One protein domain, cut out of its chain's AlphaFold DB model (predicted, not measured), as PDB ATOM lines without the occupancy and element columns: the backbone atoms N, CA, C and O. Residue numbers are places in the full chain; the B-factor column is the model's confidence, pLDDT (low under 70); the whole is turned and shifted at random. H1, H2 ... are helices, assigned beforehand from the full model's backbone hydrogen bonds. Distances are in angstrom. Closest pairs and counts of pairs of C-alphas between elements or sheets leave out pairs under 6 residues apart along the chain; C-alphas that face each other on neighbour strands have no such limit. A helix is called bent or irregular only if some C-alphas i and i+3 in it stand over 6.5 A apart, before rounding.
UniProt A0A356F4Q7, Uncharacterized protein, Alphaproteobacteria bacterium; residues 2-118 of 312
ATOM      1  N   ALA A   2      33.856 -25.589  45.773       62.12
ATOM      2  CA  ALA A   2      33.155 -24.844  44.729       62.12
ATOM      3  C   ALA A   2      33.903 -23.528  44.464       62.12
ATOM      4  O   ALA A   2      34.219 -22.801  45.406       62.12
ATOM      5  N   ILE A   3      34.223 -23.245  43.201       65.44
ATOM      6  CA  ILE A   3      34.850 -21.986  42.785       65.44
ATOM      7  C   ILE A   3      33.741 -21.046  42.322       65.44
ATOM      8  O   ILE A   3      32.940 -21.401  41.464       65.44
ATOM      9  N   HIS A   4      33.685 -19.851  42.906       72.81
ATOM     10  CA  HIS A   4      32.693 -18.825  42.579       72.81
ATOM     11  C   HIS A   4      33.306 -17.761  41.678       72.81
ATOM     12  O   HIS A   4      33.370 -16.587  42.043       72.81
ATOM     13  N   PHE A   5      33.805 -18.187  40.522       71.62
ATOM     14  CA  PHE A   5      34.509 -17.302  39.615       71.62
ATOM     15  C   PHE A   5      33.572 -16.203  39.112       71.62
ATOM     16  O   PHE A   5      33.863 -15.034  39.356       71.62
ATOM     17  N   LEU A   6      32.400 -16.516  38.561       68.94
ATOM     18  CA  LEU A   6      31.504 -15.497  37.986       68.94
ATOM     19  C   LEU A   6      31.059 -14.389  38.965       68.94
ATOM     20  O   LEU A   6      30.736 -13.288  38.524       68.94
ATOM     21  N   ASN A   7      31.087 -14.635  40.281       69.06
ATOM     22  CA  ASN A   7      30.705 -13.653  41.311       69.06
ATOM     23  C   ASN A   7      31.888 -13.088  42.108       69.06
ATOM     24  O   ASN A   7      31.690 -12.405  43.113       69.06
ATOM     25  N   SER A   8      33.121 -13.377  41.696       76.62
ATOM     26  CA  SER A   8      34.311 -12.899  42.395       76.62
ATOM     27  C   SER A   8      34.730 -11.498  41.934       76.62
ATOM     28  O   SER A   8      34.628 -11.136  40.759       76.62
ATOM     29  N   SER A   9      35.278 -10.705  42.860       77.75
ATOM     30  CA  SER A   9      35.951  -9.438  42.534       77.75
ATOM     31  C   SER A   9      37.124  -9.644  41.570       77.75
ATOM     32  O   SER A   9      37.396  -8.766  40.750       77.75
ATOM     33  N   LEU A  10      37.761 -10.819  41.631       77.69
ATOM     34  CA  LEU A  10      38.830 -11.254  40.739       77.69
ATOM     35  C   LEU A  10      38.379 -11.252  39.273       77.69
ATOM     36  O   LEU A  10      39.083 -10.706  38.434       77.69
ATOM     37  N   THR A  11      37.188 -11.761  38.962       77.56
ATOM     38  CA  THR A  11      36.659 -11.793  37.584       77.56
ATOM     39  C   THR A  11      36.471 -10.411  37.000       77.56
ATOM     40  O   THR A  11      36.836 -10.168  35.855       77.56
ATOM     41  N   ARG A  12      35.958  -9.468  37.796       79.69
ATOM     42  CA  ARG A  12      35.817  -8.077  37.354       79.69
ATOM     43  C   ARG A  12      37.177  -7.460  37.017       79.69
ATOM     44  O   ARG A  12      37.275  -6.739  36.030       79.69
ATOM     45  N   VAL A  13      38.203  -7.744  37.818       81.56
ATOM     46  CA  VAL A  13      39.573  -7.269  37.567       81.56
ATOM     47  C   VAL A  13      40.158  -7.930  36.320       81.56
ATOM     48  O   VAL A  13      40.663  -7.224  35.453       81.56
ATOM     49  N   LEU A  14      40.051  -9.256  36.200       79.88
ATOM     50  CA  LEU A  14      40.540  -9.998  35.037       79.88
ATOM     51  C   LEU A  14      39.896  -9.484  33.750       79.88
ATOM     52  O   LEU A  14      40.620  -9.172  32.812       79.88
ATOM     53  N   LYS A  15      38.576  -9.279  33.753       76.88
ATOM     54  CA  LYS A  15      37.834  -8.747  32.609       76.88
ATOM     55  C   LYS A  15      38.282  -7.340  32.207       76.88
ATOM     56  O   LYS A  15      38.533  -7.067  31.043       76.88
ATOM     57  N   GLN A  16      38.485  -6.449  33.180       80.62
ATOM     58  CA  GLN A  16      39.004  -5.100  32.913       80.62
ATOM     59  C   GLN A  16      40.412  -5.094  32.298       80.62
ATOM     60  O   GLN A  16      40.785  -4.121  31.637       80.62
ATOM     61  N   VAL A  17      41.216  -6.129  32.562       77.75
ATOM     62  CA  VAL A  17      42.558  -6.286  31.990       77.75
ATOM     63  C   VAL A  17      42.492  -6.984  30.630       77.75
ATOM     64  O   VAL A  17      43.167  -6.531  29.706       77.75
ATOM     65  N   SER A  18      41.672  -8.030  30.478       74.44
ATOM     66  CA  SER A  18      41.509  -8.770  29.220       74.44
ATOM     67  C   SER A  18      40.869  -7.912  28.122       74.44
ATOM     68  O   SER A  18      41.345  -7.939  26.989       74.44
ATOM     69  N   ASP A  19      39.906  -7.050  28.463       70.50
ATOM     70  CA  ASP A  19      39.251  -6.118  27.527       70.50
ATOM     71  C   ASP A  19      40.225  -5.089  26.910       70.50
ATOM     72  O   ASP A  19      39.919  -4.457  25.900       70.50
ATOM     73  N   LYS A  20      41.424  -4.920  27.483       65.94
ATOM     74  CA  LYS A  20      42.488  -4.041  26.960       65.94
ATOM     75  C   LYS A  20      43.428  -4.759  25.986       65.94
ATOM     76  O   LYS A  20      44.559  -4.308  25.785       65.94
ATOM     77  N   TRP A  21      43.000  -5.887  25.414       59.75
ATOM     78  CA  TRP A  21      43.798  -6.678  24.481       59.75
ATOM     79  C   TRP A  21      44.280  -5.839  23.291       59.75
ATOM     80  O   TRP A  21      43.504  -5.180  22.602       59.75
ATOM     81  N   ASN A  22      45.593  -5.873  23.057       57.84
ATOM     82  CA  ASN A  22      46.241  -5.233  21.922       57.84
ATOM     83  C   ASN A  22      47.263  -6.213  21.325       57.84
ATOM     84  O   ASN A  22      48.270  -6.491  21.981       57.84
ATOM     85  N   PRO A  23      47.067  -6.695  20.084       51.41
ATOM     86  CA  PRO A  23      47.953  -7.675  19.453       51.41
ATOM     87  C   PRO A  23      49.380  -7.152  19.207       51.41
ATOM     88  O   PRO A  23      50.292  -7.950  19.004       51.41
ATOM     89  N   ASN A  24      49.580  -5.831  19.248       52.81
ATOM     90  CA  ASN A  24      50.876  -5.163  19.090       52.81
ATOM     91  C   ASN A  24      51.386  -4.539  20.403       52.81
ATOM     92  O   ASN A  24      52.357  -3.781  20.394       52.81
ATOM     93  N   GLY A  25      50.713  -4.799  21.529       57.53
ATOM     94  CA  GLY A  25      51.108  -4.282  22.834       57.53
ATOM     95  C   GLY A  25      52.368  -4.978  23.370       57.53
ATOM     96  O   GLY A  25      52.559  -6.170  23.133       57.53
ATOM     97  N   PRO A  26      53.224  -4.279  24.138       50.94
ATOM     98  CA  PRO A  26      54.432  -4.875  24.718       50.94
ATOM     99  C   PRO A  26      54.141  -5.901  25.831       50.94
ATOM    100  O   PRO A  26      55.047  -6.614  26.253       50.94
ATOM    101  N   TRP A  27      52.893  -5.994  26.302       57.28
ATOM    102  CA  TRP A  27      52.489  -6.823  27.437       57.28
ATOM    103  C   TRP A  27      51.429  -7.848  27.030       57.28
ATOM    104  O   TRP A  27      50.414  -7.488  26.438       57.28
ATOM    105  N   ARG A  28      51.629  -9.115  27.420       70.62
ATOM    106  CA  ARG A  28      50.660 -10.216  27.231       70.62
ATOM    107  C   ARG A  28      49.665 -10.360  28.379       70.62
ATOM    108  O   ARG A  28      48.849 -11.273  28.362       70.62
ATOM    109  N   LEU A  29      49.701  -9.429  29.334       74.44
ATOM    110  CA  LEU A  29      48.799  -9.378  30.485       74.44
ATOM    111  C   LEU A  29      47.313  -9.513  30.098       74.44
ATOM    112  O   LEU A  29      46.606 -10.224  30.807       74.44
ATOM    113  N   PRO A  30      46.809  -8.924  28.988       77.19
ATOM    114  CA  PRO A  30      45.431  -9.171  28.560       77.19
ATOM    115  C   PRO A  30      45.166 -10.630  28.159       77.19
ATOM    116  O   PRO A  30      44.145 -11.189  28.551       77.19
ATOM    117  N   SER A  31      46.088 -11.266  27.426       79.06
ATOM    118  CA  SER A  31      45.975 -12.672  27.010       79.06
ATOM    119  C   SER A  31      46.094 -13.622  28.211       79.06
ATOM    120  O   SER A  31      45.329 -14.575  28.322       79.06
ATOM    121  N   GLU A  32      46.983 -13.325  29.162       82.88
ATOM    122  CA  GLU A  32      47.101 -14.048  30.435       82.88
ATOM    123  C   GLU A  32      45.834 -13.911  31.287       82.88
ATOM    124  O   GLU A  32      45.319 -14.909  31.794       82.88
ATOM    125  N   ALA A  33      45.299 -12.691  31.409       82.62
ATOM    126  CA  ALA A  33      44.062 -12.427  32.135       82.62
ATOM    127  C   ALA A  33      42.878 -13.169  31.503       82.62
ATOM    128  O   ALA A  33      42.100 -13.791  32.221       82.62
ATOM    129  N   TYR A  34      42.792 -13.179  30.171       83.06
ATOM    130  CA  TYR A  34      41.792 -13.933  29.420       83.06
ATOM    131  C   TYR A  34      41.923 -15.452  29.613       83.06
ATOM    132  O   TYR A  34      40.932 -16.149  29.830       83.06
ATOM    133  N   THR A  35      43.142 -15.998  29.568       87.75
ATOM    134  CA  THR A  35      43.371 -17.423  29.844       87.75
ATOM    135  C   THR A  35      43.011 -17.782  31.283       87.75
ATOM    136  O   THR A  35      42.405 -18.826  31.515       87.75
ATOM    137  N   MET A  36      43.309 -16.907  32.246       87.62
ATOM    138  CA  MET A  36      42.895 -17.095  33.636       87.62
ATOM    139  C   MET A  36      41.370 -17.045  33.788       87.62
ATOM    140  O   MET A  36      40.801 -17.885  34.479       87.62
ATOM    141  N   GLU A  37      40.702 -16.107  33.111       85.81
ATOM    142  CA  GLU A  37      39.241 -16.004  33.054       85.81
ATOM    143  C   GLU A  37      38.624 -17.326  32.577       85.81
ATOM    144  O   GLU A  37      37.786 -17.922  33.255       85.81
ATOM    145  N   HIS A  38      39.114 -17.839  31.448       89.31
ATOM    146  CA  HIS A  38      38.653 -19.094  30.864       89.31
ATOM    147  C   HIS A  38      38.922 -20.306  31.758       89.31
ATOM    148  O   HIS A  38      38.039 -21.139  31.943       89.31
ATOM    149  N   LYS A  39      40.108 -20.386  32.367       91.62
ATOM    150  CA  LYS A  39      40.457 -21.450  33.311       91.62
ATOM    151  C   LYS A  39      39.530 -21.474  34.525       91.62
ATOM    152  O   LYS A  39      39.106 -22.539  34.970       91.62
ATOM    153  N   LEU A  40      39.226 -20.311  35.086       90.31
ATOM    154  CA  LEU A  40      38.342 -20.220  36.239       90.31
ATOM    155  C   LEU A  40      36.892 -20.571  35.865       90.31
ATOM    156  O   LEU A  40      36.229 -21.273  36.630       90.31
ATOM    157  N   ALA A  41      36.434 -20.182  34.670       89.69
ATOM    158  CA  ALA A  41      35.156 -20.634  34.119       89.69
ATOM    159  C   ALA A  41      35.121 -22.153  33.885       89.69
ATOM    160  O   ALA A  41      34.116 -22.789  34.201       89.69
ATOM    161  N   PHE A  42      36.215 -22.744  33.392       92.94
ATOM    162  CA  PHE A  42      36.360 -24.191  33.234       92.94
ATOM    163  C   PHE A  42      36.202 -24.905  34.577       92.94
ATOM    164  O   PHE A  42      35.390 -25.813  34.697       92.94
ATOM    165  N   LEU A  43      36.931 -24.469  35.607       92.38
ATOM    166  CA  LEU A  43      36.872 -25.057  36.946       92.38
ATOM    167  C   LEU A  43      35.475 -24.952  37.572       92.38
ATOM    168  O   LEU A  43      34.974 -25.905  38.172       92.38
ATOM    169  N   GLU A  44      34.832 -23.794  37.434       90.62
ATOM    170  CA  GLU A  44      33.463 -23.593  37.903       90.62
ATOM    171  C   GLU A  44      32.477 -24.504  37.152       90.62
ATOM    172  O   GLU A  44      31.591 -25.105  37.770       90.62
ATOM    173  N   ARG A  45      32.659 -24.673  35.836       91.88
ATOM    174  CA  ARG A  45      31.818 -25.552  35.018       91.88
ATOM    175  C   ARG A  45      32.077 -27.035  35.278       91.88
ATOM    176  O   ARG A  45      31.124 -27.803  35.355       91.88
ATOM    177  N   GLU A  46      33.324 -27.435  35.500       94.19
ATOM    178  CA  GLU A  46      33.700 -28.788  35.916       94.19
ATOM    179  C   GLU A  46      33.012 -29.150  37.234       94.19
ATOM    180  O   GLU A  46      32.398 -30.212  37.341       94.19
ATOM    181  N   HIS A  47      33.028 -28.244  38.216       92.31
ATOM    182  CA  HIS A  47      32.311 -28.446  39.470       92.31
ATOM    183  C   HIS A  47      30.798 -28.544  39.256       92.31
ATOM    184  O   HIS A  47      30.158 -29.446  39.795       92.31
ATOM    185  N   TYR A  48      30.222 -27.645  38.455       92.12
ATOM    186  CA  TYR A  48      28.795 -27.671  38.124       92.12
ATOM    187  C   TYR A  48      28.377 -29.007  37.487       92.12
ATOM    188  O   TYR A  48      27.332 -29.556  37.830       92.12
ATOM    189  N   LEU A  49      29.205 -29.571  36.605       93.06
ATOM    190  CA  LEU A  49      28.898 -30.797  35.866       93.06
ATOM    191  C   LEU A  49      29.332 -32.087  36.573       93.06
ATOM    192  O   LEU A  49      28.753 -33.136  36.312       93.06
ATOM    193  N   THR A  50      30.320 -32.069  37.462       93.62
ATOM    194  CA  THR A  50      30.880 -33.298  38.065       93.62
ATOM    195  C   THR A  50      30.794 -33.319  39.591       93.62
ATOM    196  O   THR A  50      31.103 -34.322  40.219       93.62
ATOM    197  N   GLY A  51      30.382 -32.217  40.220       92.12
ATOM    198  CA  GLY A  51      30.374 -32.066  41.676       92.12
ATOM    199  C   GLY A  51      31.756 -31.869  42.303       92.12
ATOM    200  O   GLY A  51      31.864 -31.741  43.522       92.12
ATOM    201  N   ARG A  52      32.830 -31.817  41.505       90.94
ATOM    202  CA  ARG A  52      34.200 -31.620  41.994       90.94
ATOM    203  C   ARG A  52      35.060 -30.857  40.996       90.94
ATOM    204  O   ARG A  52      34.701 -30.713  39.839       90.94
ATOM    205  N   THR A  53      36.216 -30.398  41.459       91.31
ATOM    206  CA  THR A  53      37.288 -29.894  40.596       91.31
ATOM    207  C   THR A  53      38.439 -30.888  40.603       91.31
ATOM    208  O   THR A  53      38.833 -31.370  41.669       91.31
ATOM    209  N   THR A  54      38.948 -31.259  39.430       92.12
ATOM    210  CA  THR A  54      40.007 -32.270  39.305       92.12
ATOM    211  C   THR A  54      41.383 -31.627  39.180       92.12
ATOM    212  O   THR A  54      41.516 -30.448  38.859       92.12
ATOM    213  N   ALA A  55      42.444 -32.406  39.411       91.69
ATOM    214  CA  ALA A  55      43.808 -31.940  39.160       91.69
ATOM    215  C   ALA A  55      44.013 -31.536  37.687       91.69
ATOM    216  O   ALA A  55      44.704 -30.559  37.418       91.69
ATOM    217  N   ALA A  56      43.371 -32.244  36.750       90.56
ATOM    218  CA  ALA A  56      43.395 -31.884  35.336       90.56
ATOM    219  C   ALA A  56      42.727 -30.522  35.097       90.56
ATOM    220  O   ALA A  56      43.334 -29.665  34.465       90.56
ATOM    221  N   GLY A  57      41.560 -30.265  35.702       90.50
ATOM    222  CA  GLY A  57      40.916 -28.949  35.652       90.50
ATOM    223  C   GLY A  57      41.772 -27.833  36.260       90.50
ATOM    224  O   GLY A  57      41.866 -26.740  35.708       90.50
ATOM    225  N   TRP A  58      42.484 -28.103  37.358       90.81
ATOM    226  CA  TRP A  58      43.429 -27.138  37.940       90.81
ATOM    227  C   TRP A  58      44.651 -26.872  37.060       90.81
ATOM    228  O   TRP A  58      45.234 -25.791  37.153       90.81
ATOM    229  N   LEU A  59      45.046 -27.827  36.219       91.44
ATOM    230  CA  LEU A  59      46.131 -27.680  35.251       91.44
ATOM    231  C   LEU A  59      45.652 -27.176  33.881       91.44
ATOM    232  O   LEU A  59      46.495 -26.861  33.042       91.44
ATOM    233  N   HIS A  60      44.336 -27.043  33.676       91.19
ATOM    234  CA  HIS A  60      43.740 -26.548  32.436       91.19
ATOM    235  C   HIS A  60      44.366 -25.218  32.024       91.19
ATOM    236  O   HIS A  60      44.432 -24.280  32.826       91.19
ATOM    237  N   ASP A  61      44.853 -25.161  30.785       90.50
ATOM    238  CA  ASP A  61      45.522 -24.003  30.186       90.50
ATOM    239  C   ASP A  61      46.727 -23.431  30.988       90.50
ATOM    240  O   ASP A  61      47.218 -22.340  30.685       90.50
ATOM    241  N   CYS A  62      47.268 -24.141  31.992       90.12
ATOM    242  CA  CYS A  62      48.462 -23.699  32.736       90.12
ATOM    243  C   CYS A  62      49.695 -23.559  31.841       90.12
ATOM    244  O   CYS A  62      50.525 -22.679  32.056       90.12
ATOM    245  N   ASP A  63      49.825 -24.435  30.851       89.69
ATOM    246  CA  ASP A  63      50.909 -24.410  29.879       89.69
ATOM    247  C   ASP A  63      50.917 -23.098  29.077       89.69
ATOM    248  O   ASP A  63      51.982 -22.514  28.898       89.69
ATOM    249  N   LYS A  64      49.744 -22.574  28.682       88.00
ATOM    250  CA  LYS A  64      49.613 -21.233  28.076       88.00
ATOM    251  C   LYS A  64      50.132 -20.147  28.998       88.00
ATOM    252  O   LYS A  64      50.923 -19.324  28.550       88.00
ATOM    253  N   LEU A  65      49.721 -20.159  30.268       88.62
ATOM    254  CA  LEU A  65      50.158 -19.161  31.249       88.62
ATOM    255  C   LEU A  65      51.683 -19.160  31.399       88.62
ATOM    256  O   LEU A  65      52.297 -18.101  31.372       88.62
ATOM    257  N   VAL A  66      52.302 -20.342  31.477       88.44
ATOM    258  CA  VAL A  66      53.766 -20.470  31.522       88.44
ATOM    259  C   VAL A  66      54.406 -19.990  30.217       88.44
ATOM    260  O   VAL A  66      55.392 -19.259  30.249       88.44
ATOM    261  N   MET A  67      53.847 -20.354  29.061       87.88
ATOM    262  CA  MET A  67      54.376 -19.938  27.759       87.88
ATOM    263  C   MET A  67      54.246 -18.432  27.506       87.88
ATOM    264  O   MET A  67      55.090 -17.864  26.811       87.88
ATOM    265  N   TYR A  68      53.236 -17.758  28.067       85.19
ATOM    266  CA  TYR A  68      53.124 -16.303  27.958       85.19
ATOM    267  C   TYR A  68      54.309 -15.580  28.607       85.19
ATOM    268  O   TYR A  68      54.736 -14.563  28.055       85.19
ATOM    269  N   LEU A  69      54.921 -16.170  29.642       84.56
ATOM    270  CA  LEU A  69      56.142 -15.670  30.285       84.56
ATOM    271  C   LEU A  69      57.396 -15.787  29.401       84.56
ATOM    272  O   LEU A  69      58.421 -15.191  29.725       84.56
ATOM    273  N   LEU A  70      57.347 -16.540  28.294       85.81
ATOM    274  CA  LEU A  70      58.485 -16.724  27.392       85.81
ATOM    275  C   LEU A  70      58.540 -15.577  26.365       85.81
ATOM    276  O   LEU A  70      57.712 -15.534  25.440       85.81
ATOM    277  N   PRO A  71      59.519 -14.652  26.455       80.50
ATOM    278  CA  PRO A  71      59.519 -13.433  25.645       80.50
ATOM    279  C   PRO A  71      59.678 -13.701  24.140       80.50
ATOM    280  O   PRO A  71      59.217 -12.908  23.323       80.50
ATOM    281  N   TRP A  72      60.258 -14.841  23.750       83.62
ATOM    282  CA  TRP A  72      60.507 -15.199  22.349       83.62
ATOM    283  C   TRP A  72      59.331 -15.883  21.627       83.62
ATOM    284  O   TRP A  72      59.365 -15.988  20.403       83.62
ATOM    285  N   MET A  73      58.290 -16.353  22.330       82.38
ATOM    286  CA  MET A  73      57.150 -17.046  21.700       82.38
ATOM    287  C   MET A  73      55.998 -16.094  21.391       82.38
ATOM    288  O   MET A  73      55.399 -15.558  22.308       82.38
ATOM    289  N   LYS A  74      55.604 -15.906  20.132       83.44
ATOM    290  CA  LYS A  74      54.422 -15.091  19.789       83.44
ATOM    291  C   LYS A  74      53.123 -15.790  20.210       83.44
ATOM    292  O   LYS A  74      53.049 -17.014  20.173       83.44
ATOM    293  N   GLU A  75      52.067 -15.029  20.505       78.50
ATOM    294  CA  GLU A  75      50.768 -15.575  20.950       78.50
ATOM    295  C   GLU A  75      50.235 -16.680  20.024       78.50
ATOM    296  O   GLU A  75      49.854 -17.753  20.482       78.50
ATOM    297  N   LYS A  76      50.300 -16.466  18.710       82.12
ATOM    298  CA  LYS A  76      49.907 -17.460  17.706       82.12
ATOM    299  C   LYS A  76      50.697 -18.773  17.814       82.12
ATOM    300  O   LYS A  76      50.138 -19.854  17.663       82.12
ATOM    301  N   GLN A  77      51.997 -18.697  18.113       84.75
ATOM    302  CA  GLN A  77      52.832 -19.885  18.325       84.75
ATOM    303  C   GLN A  77      52.430 -20.618  19.607       84.75
ATOM    304  O   GLN A  77      52.370 -21.843  19.603       84.75
ATOM    305  N   ILE A  78      52.104 -19.876  20.670       85.25
ATOM    306  CA  ILE A  78      51.620 -20.422  21.946       85.25
ATOM    307  C   ILE A  78      50.289 -21.151  21.743       85.25
ATOM    308  O   ILE A  78      50.149 -22.299  22.157       85.25
ATOM    309  N   GLN A  79      49.332 -20.524  21.052       83.75
ATOM    310  CA  GLN A  79      48.033 -21.128  20.744       83.75
ATOM    311  C   GLN A  79      48.191 -22.416  19.919       83.75
ATOM    312  O   GLN A  79      47.603 -23.441  20.264       83.75
ATOM    313  N   ASN A  80      49.025 -22.387  18.875       84.62
ATOM    314  CA  ASN A  80      49.268 -23.551  18.018       84.62
ATOM    315  C   ASN A  80      49.985 -24.680  18.755       84.62
ATOM    316  O   ASN A  80      49.653 -25.847  18.559       84.62
ATOM    317  N   TRP A  81      50.956 -24.354  19.611       88.44
ATOM    318  CA  TRP A  81      51.623 -25.352  20.438       88.44
ATOM    319  C   TRP A  81      50.639 -25.986  21.421       88.44
ATOM    320  O   TRP A  81      50.537 -27.207  21.469       88.44
ATOM    321  N   HIS A  82      49.862 -25.172  22.133       87.44
ATOM    322  CA  HIS A  82      48.881 -25.636  23.106       87.44
ATOM    323  C   HIS A  82      47.856 -26.595  22.482       87.44
ATOM    324  O   HIS A  82      47.674 -27.705  22.973       87.44
ATOM    325  N   ARG A  83      47.247 -26.216  21.348       82.69
ATOM    326  CA  ARG A  83      46.275 -27.067  20.634       82.69
ATOM    327  C   ARG A  83      46.864 -28.425  20.234       82.69
ATOM    328  O   ARG A  83      46.177 -29.435  20.312       82.69
ATOM    329  N   LYS A  84      48.141 -28.456  19.838       81.44
ATOM    330  CA  LYS A  84      48.835 -29.679  19.399       81.44
ATOM    331  C   LYS A  84      49.259 -30.608  20.535       81.44
ATOM    332  O   LYS A  84      49.521 -31.775  20.261       81.44
ATOM    333  N   HIS A  85      49.374 -30.115  21.768       83.38
ATOM    334  CA  HIS A  85      49.966 -30.876  22.878       83.38
ATOM    335  C   HIS A  85      49.027 -31.088  24.066       83.38
ATOM    336  O   HIS A  85      49.377 -31.855  24.962       83.38
ATOM    337  N   GLN A  86      47.857 -30.444  24.089       83.31
ATOM    338  CA  GLN A  86      46.932 -30.549  25.211       83.31
ATOM    339  C   GLN A  86      45.708 -31.424  24.903       83.31
ATOM    340  O   GLN A  86      45.004 -31.174  23.922       83.31
ATOM    341  N   PRO A  87      45.402 -32.417  25.758       80.56
ATOM    342  CA  PRO A  87      44.415 -33.455  25.467       80.56
ATOM    343  C   PRO A  87      42.950 -33.018  25.571       80.56
ATOM    344  O   PRO A  87      42.070 -33.766  25.144       80.56
ATOM    345  N   HIS A  88      42.666 -31.842  26.136       79.75
ATOM    346  CA  HIS A  88      41.323 -31.254  26.119       79.75
ATOM    347  C   HIS A  88      40.962 -30.638  24.764       79.75
ATOM    348  O   HIS A  88      39.785 -30.365  24.529       79.75
ATOM    349  N   HIS A  89      41.926 -30.459  23.853       80.50
ATOM    350  CA  HIS A  89      41.639 -30.097  22.464       80.50
ATOM    351  C   HIS A  89      41.364 -31.339  21.635       80.50
ATOM    352  O   HIS A  89      42.080 -32.332  21.695       80.50
ATOM    353  N   VAL A  90      40.346 -31.245  20.791       71.88
ATOM    354  CA  VAL A  90      39.897 -32.355  19.945       71.88
ATOM    355  C   VAL A  90      40.867 -32.696  18.798       71.88
ATOM    356  O   VAL A  90      40.758 -33.762  18.177       71.88
ATOM    357  N   ASP A  91      41.813 -31.793  18.525       70.56
ATOM    358  CA  ASP A  91      42.906 -31.967  17.560       70.56
ATOM    359  C   ASP A  91      44.043 -32.834  18.127       70.56
ATOM    360  O   ASP A  91      44.839 -33.392  17.371       70.56
ATOM    361  N   TYR A  92      44.114 -32.976  19.453       73.56
ATOM    362  CA  TYR A  92      45.051 -33.874  20.111       73.56
ATOM    363  C   TYR A  92      44.528 -35.323  20.059       73.56
ATOM    364  O   TYR A  92      43.327 -35.541  20.224       73.56
ATOM    365  N   PRO A  93      45.386 -36.345  19.871       75.69
ATOM    366  CA  PRO A  93      44.975 -37.746  19.951       75.69
ATOM    367  C   PRO A  93      44.470 -38.127  21.353       75.69
ATOM    368  O   PRO A  93      45.243 -38.387  22.278       75.69
ATOM    369  N   GLN A  94      43.150 -38.167  21.518       80.50
ATOM    370  CA  GLN A  94      42.508 -38.542  22.776       80.50
ATOM    371  C   GLN A  94      42.487 -40.065  22.921       80.50
ATOM    372  O   GLN A  94      42.169 -40.789  21.984       80.50
ATOM    373  N   SER A  95      42.836 -40.553  24.107       80.56
ATOM    374  CA  SER A  95      42.895 -41.987  24.434       80.56
ATOM    375  C   SER A  95      42.075 -42.358  25.669       80.56
ATOM    376  O   SER A  95      41.932 -43.540  25.973       80.56
ATOM    377  N   ARG A  96      41.535 -41.367  26.391       86.50
ATOM    378  CA  ARG A  96      40.791 -41.566  27.642       86.50
ATOM    379  C   ARG A  96      39.491 -40.773  27.659       86.50
ATOM    380  O   ARG A  96      39.432 -39.654  27.152       86.50
ATOM    381  N   VAL A  97      38.472 -41.313  28.321       91.69
ATOM    382  CA  VAL A  97      37.151 -40.672  28.445       91.69
ATOM    383  C   VAL A  97      37.231 -39.361  29.233       91.69
ATOM    384  O   VAL A  97      36.550 -38.398  28.899       91.69
ATOM    385  N   GLU A  98      38.122 -39.267  30.221       92.75
ATOM    386  CA  GLU A  98      38.366 -38.039  30.983       92.75
ATOM    387  C   GLU A  98      38.851 -36.884  30.097       92.75
ATOM    388  O   GLU A  98      38.584 -35.726  30.407       92.75
ATOM    389  N   GLN A  99      39.562 -37.181  29.004       91.69
ATOM    390  CA  GLN A  99      40.015 -36.165  28.050       91.69
ATOM    391  C   GLN A  99      38.835 -35.643  27.227       91.69
ATOM    392  O   GLN A  99      38.701 -34.433  27.063       91.69
ATOM    393  N   LEU A 100      37.924 -36.532  26.811       94.06
ATOM    394  CA  LEU A 100      36.684 -36.133  26.139       94.06
ATOM    395  C   LEU A 100      35.783 -35.301  27.054       94.06
ATOM    396  O   LEU A 100      35.188 -34.322  26.615       94.06
ATOM    397  N   LEU A 101      35.699 -35.662  28.339       95.94
ATOM    398  CA  LEU A 101      34.944 -34.886  29.319       95.94
ATOM    399  C   LEU A 101      35.541 -33.481  29.495       95.94
ATOM    400  O   LEU A 101      34.788 -32.513  29.553       95.94
ATOM    401  N   GLN A 102      36.871 -33.343  29.511       95.31
ATOM    402  CA  GLN A 102      37.519 -32.026  29.516       95.31
ATOM    403  C   GLN A 102      37.210 -31.235  28.240       95.31
ATOM    404  O   GLN A 102      36.888 -30.057  28.340       95.31
ATOM    405  N   THR A 103      37.217 -31.865  27.060       95.00
ATOM    406  CA  THR A 103      36.785 -31.212  25.808       95.00
ATOM    407  C   THR A 103      35.345 -30.723  25.882       95.00
ATOM    408  O   THR A 103      35.063 -29.590  25.500       95.00
ATOM    409  N   TYR A 104      34.434 -31.547  26.408       96.12
ATOM    410  CA  TYR A 104      33.047 -31.142  26.619       96.12
ATOM    411  C   TYR A 104      32.971 -29.901  27.518       96.12
ATOM    412  O   TYR A 104      32.316 -28.928  27.154       96.12
ATOM    413  N   ILE A 105      33.659 -29.911  28.666       95.06
ATOM    414  CA  ILE A 105      33.646 -28.794  29.624       95.06
ATOM    415  C   ILE A 105      34.241 -27.527  28.997       95.06
ATOM    416  O   ILE A 105      33.670 -26.455  29.179       95.06
ATOM    417  N   ASP A 106      35.338 -27.640  28.241       93.62
ATOM    418  CA  ASP A 106      35.991 -26.515  27.556       93.62
ATOM    419  C   ASP A 106      35.052 -25.823  26.560       93.62
ATOM    420  O   ASP A 106      34.963 -24.592  26.524       93.62
ATOM    421  N   TRP A 107      34.309 -26.617  25.780       92.25
ATOM    422  CA  TRP A 107      33.301 -26.106  24.854       92.25
ATOM    423  C   TRP A 107      32.130 -25.463  25.591       92.25
ATOM    424  O   TRP A 107      31.723 -24.356  25.255       92.25
ATOM    425  N   ASP A 108      31.623 -26.128  26.624       91.25
ATOM    426  CA  ASP A 108      30.438 -25.698  27.358       91.25
ATOM    427  C   ASP A 108      30.688 -24.431  28.197       91.25
ATOM    428  O   ASP A 108      29.826 -23.561  28.308       91.25
ATOM    429  N   CYS A 109      31.888 -24.274  28.766       89.12
ATOM    430  CA  CYS A 109      32.250 -23.084  29.537       89.12
ATOM    431  C   CYS A 109      32.682 -21.904  28.654       89.12
ATOM    432  O   CYS A 109      32.821 -20.788  29.159       89.12
ATOM    433  N   ALA A 110      32.908 -22.114  27.352       86.44
ATOM    434  CA  ALA A 110      33.421 -21.085  26.453       86.44
ATOM    435  C   ALA A 110      32.519 -19.847  26.397       86.44
ATOM    436  O   ALA A 110      33.025 -18.729  26.437       86.44
ATOM    437  N   VAL A 111      31.199 -20.019  26.376       79.56
ATOM    438  CA  VAL A 111      30.241 -18.900  26.332       79.56
ATOM    439  C   VAL A 111      30.312 -17.979  27.552       79.56
ATOM    440  O   VAL A 111      29.936 -16.812  27.460       79.56
ATOM    441  N   LEU A 112      30.834 -18.460  28.686       79.75
ATOM    442  CA  LEU A 112      31.005 -17.638  29.886       79.75
ATOM    443  C   LEU A 112      32.102 -16.582  29.714       79.75
ATOM    444  O   LEU A 112      32.033 -15.532  30.348       79.75
ATOM    445  N   THR A 113      33.096 -16.849  28.863       76.00
ATOM    446  CA  THR A 113      34.290 -15.998  28.710       76.00
ATOM    447  C   THR A 113      34.519 -15.528  27.274       76.00
ATOM    448  O   THR A 113      35.466 -14.797  27.005       76.00
ATOM    449  N   LYS A 114      33.702 -15.981  26.315       73.56
ATOM    450  CA  LYS A 114      33.897 -15.765  24.874       73.56
ATOM    451  C   LYS A 114      32.558 -15.339  24.259       73.56
ATOM    452  O   LYS A 114      31.755 -16.205  23.907       73.56
ATOM    453  N   PRO A 115      32.282 -14.023  24.145       66.00
ATOM    454  CA  PRO A 115      31.013 -13.515  23.610       66.00
ATOM    455  C   PRO A 115      30.698 -14.014  22.194       66.00
ATOM    456  O   PRO A 115      29.533 -14.105  21.812       66.00
ATOM    457  N   ASP A 116      31.736 -14.348  21.431       63.47
ATOM    458  CA  ASP A 116      31.664 -14.898  20.082       63.47
ATOM    459  C   ASP A 116      31.458 -16.421  20.027       63.47
ATOM    460  O   ASP A 116      31.206 -16.953  18.947       63.47
ATOM    461  N   LYS A 117      31.489 -17.131  21.165       70.19
ATOM    462  CA  LYS A 117      31.123 -18.558  21.270       70.19
ATOM    463  C   LYS A 117      29.845 -18.745  22.081       70.19
ATOM    464  O   LYS A 117      29.904 -19.269  23.187       70.19
ATOM    465  N   PRO A 118      28.671 -18.365  21.558       74.06
ATOM    466  CA  PRO A 118      27.409 -18.462  22.289       74.06
ATOM    467  C   PRO A 118      26.807 -19.879  22.308       74.06
ATOM    468  O   PRO A 118      25.615 -20.027  22.568       74.06
TER     469      PRO A 118
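What this domain is: This is residues 2 to 118 of the 312 residues of an uncharacterized protein of Alphaproteobacteria bacterium (UniProt A0A356F4Q7). One long helix, H2, makes the core; H6 crosses it steeply, H1 packs slantwise on its first part, and short H3 and H4 pack on it too. H5 folds back along H4. The printed part has 117 residues with six named helices, H1 to H6, and no named strand. It is all helix and compact, radius of gyration of the C-alphas 14.2 A, spanning 39 by 34 by 25 A.

Where its parts are: H2, residues 29 to 50, runs 30.8 A from C-alpha 29 at (48.799, -9.378, 30.485). H1 is residues 9 to 18, H3 55 to 59, H4 62 to 68, H5 75 to 85. H6, residues 97 to 113, runs 24.8 A to C-alpha 113 at (34.290, -15.998, 28.710); it is only just irregular, C-alphas 108 and 111 being 6.9 A apart.

How they stand to each other: H2 touches H6 at a steep tilt of 59 degrees, closest C-alphas Phe 42 and Cys 109, 5.6 A. H4 and H5 form a hairpin, closest C-alphas Met 67 and Ile 78, 6.5 A. Every O i to N i+4 pair is within hydrogen-bond range in H1 to H5, 10 of 13 in H6.

The domain as a whole: The printed part has no cut. The link H5 to H6 is long. Residues 20 to 27 are among those with pLDDT under 70.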